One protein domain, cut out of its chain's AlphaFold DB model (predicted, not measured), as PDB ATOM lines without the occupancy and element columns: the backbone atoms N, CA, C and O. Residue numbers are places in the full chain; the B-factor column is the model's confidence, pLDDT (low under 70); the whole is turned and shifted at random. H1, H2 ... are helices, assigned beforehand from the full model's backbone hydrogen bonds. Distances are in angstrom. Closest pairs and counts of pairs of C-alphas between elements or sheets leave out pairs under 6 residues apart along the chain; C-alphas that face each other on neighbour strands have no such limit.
ATOM      1  N   ALA A 148     229.763 172.813 228.717       91.81
ATOM      2  CA  ALA A 148     230.444 171.998 227.708       91.81
ATOM      3  C   ALA A 148     229.841 172.188 226.310       91.81
ATOM      4  O   ALA A 148     230.565 172.491 225.370       91.81
ATOM      5  N   ALA A 149     228.510 172.110 226.195       94.94
ATOM      6  CA  ALA A 149     227.807 172.334 224.931       94.94
ATOM      7  C   ALA A 149     228.082 173.732 224.353       94.94
ATOM      8  O   ALA A 149     228.287 173.866 223.155       94.94
ATOM      9  N   LEU A 150     228.141 174.760 225.208       97.25
ATOM     10  CA  LEU A 150     228.503 176.116 224.792       97.25
ATOM     11  C   LEU A 150     229.943 176.193 224.276       97.25
ATOM     12  O   LEU A 150     230.192 176.842 223.273       97.25
ATOM     13  N   GLY A 151     230.873 175.525 224.960       96.56
ATOM     14  CA  GLY A 151     232.273 175.451 224.554       96.56
ATOM     15  C   GLY A 151     232.487 174.838 223.184       96.56
ATOM     16  O   GLY A 151     233.273 175.359 222.401       96.56
ATOM     17  N   ILE A 152     231.763 173.751 222.910       95.50
ATOM     18  CA  ILE A 152     231.751 173.085 221.606       95.50
ATOM     19  C   ILE A 152     231.147 174.019 220.557       95.50
ATOM     20  O   ILE A 152     231.777 174.248 219.534       95.50
ATOM     21  N   ALA A 153     229.980 174.608 220.843       96.81
ATOM     22  CA  ALA A 153     229.268 175.468 219.898       96.81
ATOM     23  C   ALA A 153     230.108 176.663 219.418       96.81
ATOM     24  O   ALA A 153     230.071 176.984 218.240       96.81
ATOM     25  N   ILE A 154     230.890 177.288 220.307       97.19
ATOM     26  CA  ILE A 154     231.721 178.453 219.949       97.19
ATOM     27  C   ILE A 154     233.164 178.086 219.555       97.19
ATOM     28  O   ILE A 154     233.946 178.975 219.211       97.19
ATOM     29  N   GLY A 155     233.551 176.808 219.649       96.38
ATOM     30  CA  GLY A 155     234.920 176.347 219.378       96.38
ATOM     31  C   GLY A 155     235.967 176.835 220.391       96.38
ATOM     32  O   GLY A 155     237.094 177.157 220.023       96.38
ATOM     33  N   LEU A 156     235.622 176.927 221.680       97.25
ATOM     34  CA  LEU A 156     236.534 177.433 222.715       97.25
ATOM     35  C   LEU A 156     237.621 176.406 223.082       97.25
ATOM     36  O   LEU A 156     237.310 175.361 223.654       97.25
ATOM     37  N   THR A 157     238.896 176.731 222.857       96.44
ATOM     38  CA  THR A 157     240.038 175.907 223.298       96.44
ATOM     39  C   THR A 157     240.466 176.214 224.740       96.44
ATOM     40  O   THR A 157     240.188 177.292 225.273       96.44
ATOM     41  N   ASP A 158     241.127 175.267 225.416       95.00
ATOM     42  CA  ASP A 158     241.526 175.415 226.827       95.00
ATOM     43  C   ASP A 158     242.644 176.452 227.006       95.00
ATOM     44  O   ASP A 158     242.651 177.159 228.018       95.00
ATOM     45  N   ASP A 159     243.497 176.628 225.995       94.88
ATOM     46  CA  ASP A 159     244.533 177.666 225.960       94.88
ATOM     47  C   ASP A 159     243.902 179.060 225.932       94.88
ATOM     48  O   ASP A 159     244.162 179.887 226.810       94.88
ATOM     49  N   VAL A 160     242.974 179.290 224.994       97.50
ATOM     50  CA  VAL A 160     242.229 180.553 224.879       97.50
ATOM     51  C   VAL A 160     241.404 180.810 226.138       97.50
ATOM     52  O   VAL A 160     241.403 181.916 226.685       97.50
ATOM     53  N   ARG A 161     240.732 179.779 226.652       97.12
ATOM     54  CA  ARG A 161     239.962 179.853 227.897       97.12
ATOM     55  C   ARG A 161     240.832 180.273 229.081       97.12
ATOM     56  O   ARG A 161     240.394 181.095 229.894       97.12
ATOM     57  N   THR A 162     242.043 179.728 229.182       94.69
ATOM     58  CA  THR A 162     243.009 180.052 230.241       94.69
ATOM     59  C   THR A 162     243.548 181.470 230.080       94.69
ATOM     60  O   THR A 162     243.497 182.239 231.045       94.69
ATOM     61  N   ALA A 163     243.955 181.857 228.868       96.88
ATOM     62  CA  ALA A 163     244.446 183.198 228.550       96.88
ATOM     63  C   ALA A 163     243.402 184.288 228.861       96.88
ATOM     64  O   ALA A 163     243.693 185.262 229.556       96.88
ATOM     65  N   LEU A 164     242.146 184.083 228.446       97.19
ATOM     66  CA  LEU A 164     241.036 185.015 228.691       97.19
ATOM     67  C   LEU A 164     240.437 184.908 230.106       97.19
ATOM     68  O   LEU A 164     239.530 185.671 230.463       97.19
ATOM     69  N   LYS A 165     240.920 183.976 230.939       96.50
ATOM     70  CA  LYS A 165     240.395 183.698 232.288       96.50
ATOM     71  C   LYS A 165     238.878 183.448 232.276       96.50
ATOM     72  O   LYS A 165     238.153 183.949 233.143       96.50
ATOM     73  N   ILE A 166     238.392 182.704 231.283       96.69
ATOM     74  CA  ILE A 166     236.988 182.290 231.154       96.69
ATOM     75  C   ILE A 166     236.728 181.155 232.152       96.69
ATOM     76  O   ILE A 166     237.415 180.132 232.161       96.69
ATOM     77  N   LYS A 167     235.745 181.341 233.037       93.94
ATOM     78  CA  LYS A 167     235.472 180.431 234.158       93.94
ATOM     79  C   LYS A 167     234.187 179.633 233.978       93.94
ATOM     80  O   LYS A 167     234.102 178.535 234.528       93.94
ATOM     81  N   THR A 168     233.188 180.164 233.271       94.62
ATOM     82  CA  THR A 168     231.833 179.580 233.248       94.62
ATOM     83  C   THR A 168     231.520 178.732 232.012       94.62
ATOM     84  O   THR A 168     230.550 177.962 232.035       94.62
ATOM     85  N   ILE A 169     232.343 178.848 230.969       95.75
ATOM     86  CA  ILE A 169     232.308 178.050 229.737       95.75
ATOM     87  C   ILE A 169     233.446 177.022 229.802       95.75
ATOM     88  O   ILE A 169     234.538 177.339 230.288       95.75
ATOM     89  N   TRP A 170     233.198 175.779 229.391       93.25
ATOM     90  CA  TRP A 170     234.241 174.749 229.315       93.25
ATOM     91  C   TRP A 170     234.849 174.778 227.912       93.25
ATOM     92  O   TRP A 170     234.126 174.999 226.958       93.25
ATOM     93  N   ALA A 171     236.156 174.589 227.780       95.56
ATOM     94  CA  ALA A 171     236.781 174.321 226.493       95.56
ATOM     95  C   ALA A 171     236.430 172.932 225.926       95.56
ATOM     96  O   ALA A 171     236.316 171.972 226.687       95.56
ATOM     97  N   PHE A 172     236.306 172.808 224.605       94.00
ATOM     98  CA  PHE A 172     235.958 171.529 223.974       94.00
ATOM     99  C   PHE A 172     237.135 170.539 223.939       94.00
ATOM    100  O   PHE A 172     236.922 169.338 224.055       94.00
ATOM    101  N   ASN A 173     238.374 171.031 223.847       91.69
ATOM    102  CA  ASN A 173     239.595 170.218 223.777       91.69
ATOM    103  C   ASN A 173     240.248 169.971 225.148       91.69
ATOM    104  O   ASN A 173     241.431 169.640 225.235       91.69
ATOM    105  N   ALA A 174     239.513 170.178 226.240       83.19
ATOM    106  CA  ALA A 174     240.042 169.924 227.570       83.19
ATOM    107  C   ALA A 174     240.209 168.410 227.774       83.19
ATOM    108  O   ALA A 174     239.268 167.733 228.178       83.19
ATOM    109  N   GLY A 175     241.417 167.897 227.528       78.94
ATOM    110  CA  GLY A 175     241.765 166.493 227.785       78.94
ATOM    111  C   GLY A 175     241.692 166.107 229.267       78.94
ATOM    112  O   GLY A 175     241.637 164.933 229.601       78.94
ATOM    113  N   GLU A 176     241.649 167.099 230.161       79.38
ATOM    114  CA  GLU A 176     241.447 166.909 231.593       79.38
ATOM    115  C   GLU A 176     239.977 167.144 231.968       79.38
ATOM    116  O   GLU A 176     239.411 168.225 231.747       79.38
ATOM    117  N   THR A 177     239.369 166.157 232.622       79.38
ATOM    118  CA  THR A 177     238.017 166.283 233.167       79.38
ATOM    119  C   THR A 177     237.960 167.366 234.255       79.38
ATOM    120  O   THR A 177     238.934 167.672 234.953       79.38
ATOM    121  N   ALA A 178     236.781 167.955 234.482       73.81
ATOM    122  CA  ALA A 178     236.608 168.941 235.551       73.81
ATOM    123  C   ALA A 178     236.962 168.384 236.944       73.81
ATOM    124  O   ALA A 178     237.363 169.149 237.827       73.81
ATOM    125  N   GLU A 179     236.813 167.076 237.156       76.62
ATOM    126  CA  GLU A 179     237.174 166.413 238.407       76.62
ATOM    127  C   GLU A 179     238.682 166.303 238.595       76.62
ATOM    128  O   GLU A 179     239.183 166.633 239.670       76.62
ATOM    129  N   GLU A 180     239.411 165.889 237.561       83.69
ATOM    130  CA  GLU A 180     240.875 165.818 237.581       83.69
ATOM    131  C   GLU A 180     241.478 167.193 237.838       83.69
ATOM    132  O   GLU A 180     242.289 167.349 238.752       83.69
ATOM    133  N   ARG A 181     240.953 168.224 237.173       79.38
ATOM    134  CA  ARG A 181     241.376 169.610 237.387       79.38
ATOM    135  C   ARG A 181     241.133 170.090 238.815       79.38
ATOM    136  O   ARG A 181     241.971 170.784 239.397       79.38
ATOM    137  N   ARG A 182     239.984 169.734 239.403       81.69
ATOM    138  CA  ARG A 182     239.674 170.026 240.815       81.69
ATOM    139  C   ARG A 182     240.628 169.288 241.748       81.69
ATOM    140  O   ARG A 182     241.164 169.913 242.658       81.69
ATOM    141  N   LYS A 183     240.873 167.997 241.503       89.75
ATOM    142  CA  LYS A 183     241.825 167.180 242.271       89.75
ATOM    143  C   LYS A 183     243.240 167.752 242.173       89.75
ATOM    144  O   LYS A 183     243.911 167.843 243.196       89.75
ATOM    145  N   ARG A 184     243.683 168.198 240.993       90.56
ATOM    146  CA  ARG A 184     244.995 168.829 240.786       90.56
ATOM    147  C   ARG A 184     245.137 170.111 241.601       90.56
ATOM    148  O   ARG A 184     246.067 170.213 242.393       90.56
ATOM    149  N   LYS A 185     244.177 171.036 241.489       86.81
ATOM    150  CA  LYS A 185     244.179 172.286 242.273       86.81
ATOM    151  C   LYS A 185     244.088 172.044 243.778       86.81
ATOM    152  O   LYS A 185     244.696 172.772 244.552       86.81
ATOM    153  N   ASP A 186     243.339 171.031 244.212       92.44
ATOM    154  CA  ASP A 186     243.281 170.652 245.626       92.44
ATOM    155  C   ASP A 186     244.623 170.088 246.118       92.44
ATOM    156  O   ASP A 186     245.086 170.461 247.195       92.44
ATOM    157  N   ARG A 187     245.291 169.244 245.319       93.69
ATOM    158  CA  ARG A 187     246.645 168.745 245.620       93.69
ATOM    159  C   ARG A 187     247.656 169.885 245.712       93.69
ATOM    160  O   ARG A 187     248.430 169.909 246.664       93.69
ATOM    161  N   GLU A 188     247.620 170.826 244.773       92.38
ATOM    162  CA  GLU A 188     248.471 172.021 244.760       92.38
ATOM    163  C   GLU A 188     248.221 172.889 245.997       92.38
ATOM    164  O   GLU A 188     249.128 173.103 246.792       92.38
ATOM    165  N   ARG A 189     246.958 173.230 246.280       92.62
ATOM    166  CA  ARG A 189     246.583 173.975 247.489       92.62
ATOM    167  C   ARG A 189     247.034 173.274 248.772       92.62
ATOM    168  O   ARG A 189     247.501 173.930 249.698       92.62
ATOM    169  N   LYS A 190     246.889 171.947 248.859       93.06
ATOM    170  CA  LYS A 190     247.363 171.158 250.009       93.06
ATOM    171  C   LYS A 190     248.886 171.158 250.105       93.06
ATOM    172  O   LYS A 190     249.410 171.182 251.217       93.06
ATOM    173  N   ARG A 191     249.595 171.127 248.976       92.19
ATOM    174  CA  ARG A 191     251.057 171.242 248.922       92.19
ATOM    175  C   ARG A 191     251.502 172.612 249.428       92.19
ATOM    176  O   ARG A 191     252.341 172.653 250.322       92.19
ATOM    177  N   ASP A 192     250.876 173.686 248.966       91.31
ATOM    178  CA  ASP A 192     251.187 175.054 249.392       91.31
ATOM    179  C   ASP A 192     250.872 175.268 250.872       91.31
ATOM    180  O   ASP A 192     251.672 175.833 251.608       91.31
ATOM    181  N   GLN A 193     249.747 174.733 251.357       91.19
ATOM    182  CA  GLN A 193     249.416 174.760 252.784       91.19
ATOM    183  C   GLN A 193     250.443 174.014 253.637       91.19
ATOM    184  O   GLN A 193     250.762 174.464 254.735       91.19
ATOM    185  N   ARG A 194     250.961 172.876 253.160       89.06
ATOM    186  CA  ARG A 194     252.035 172.144 253.849       89.06
ATOM    187  C   ARG A 194     253.358 172.906 253.802       89.06
ATOM    188  O   ARG A 194     254.091 172.855 254.779       89.06
ATOM    189  N   ALA A 195     253.649 173.597 252.700       88.88
ATOM    190  CA  ALA A 195     254.859 174.400 252.540       88.88
ATOM    191  C   ALA A 195     254.837 175.677 253.396       88.88
ATOM    192  O   ALA A 195     255.861 176.049 253.956       88.88
ATOM    193  N   ALA A 196     253.673 176.318 253.531       89.94
ATOM    194  CA  ALA A 196     253.480 177.515 254.347       89.94
ATOM    195  C   ALA A 196     253.430 177.218 255.854       89.94
ATOM    196  O   ALA A 196     253.658 178.113 256.668       89.94
ATOM    197  N   GLN A 197     253.116 175.979 256.251       86.12
ATOM    198  CA  GLN A 197     253.211 175.598 257.656       86.12
ATOM    199  C   GLN A 197     254.683 175.569 258.077       86.12
ATOM    200  O   GLN A 197     255.487 174.905 257.416       86.12
ATOM    201  N   PRO A 198     255.051 176.238 259.187       79.50
ATOM    202  CA  PRO A 198     256.407 176.156 259.700       79.50
ATOM    203  C   PRO A 198     256.727 174.683 259.943       79.50
ATOM    204  O   PRO A 198     255.974 173.978 260.626       79.50
TER     205      PRO A 198
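What this domain is: This is residues 148 to 198 of the 291 residues of an uncharacterized protein of Bradyrhizobium sp. LMTR 3 (UniProt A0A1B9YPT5). Look for a small compact head, residues 148 to 178, in which two short helices, H1 and H2, and a long loop are gathered, and one long helix, H3, that sticks out as a free arm with residues 179 to 198. The arm makes most of the length. The printed part has 51 residues with three named helices, in the order H1, H2, H3, and no named strand; its class is all helix. It is loose, with a radius of gyration of the C-alphas of 14.0 A and spans of 48 by 20 by 15 A.

How they stand to each other: Start with H1, residues 148 to 154; a tight link of 3 residues leads to H2, residues 158 to 163, and the two are apart. A long link of 14 residues then leads to H3, residues 178 to 196, which is apart from H1 and H2. In H1, H2 and H3 every O i to N i+4 pair is within hydrogen-bond range.

Where its parts are: Find C-alpha 148 at (230.444, 171.998, 227.708), where H1 begins. H3 runs 26.7 A from C-alpha 178 to C-alpha 196 at (253.480, 177.515, 254.347).

The domain as a whole: The C-alphas farthest apart, of Ala 153 and Pro 198, are 48.2 A apart. The printed part has no cut, and no printed residue has a pLDDT under 70.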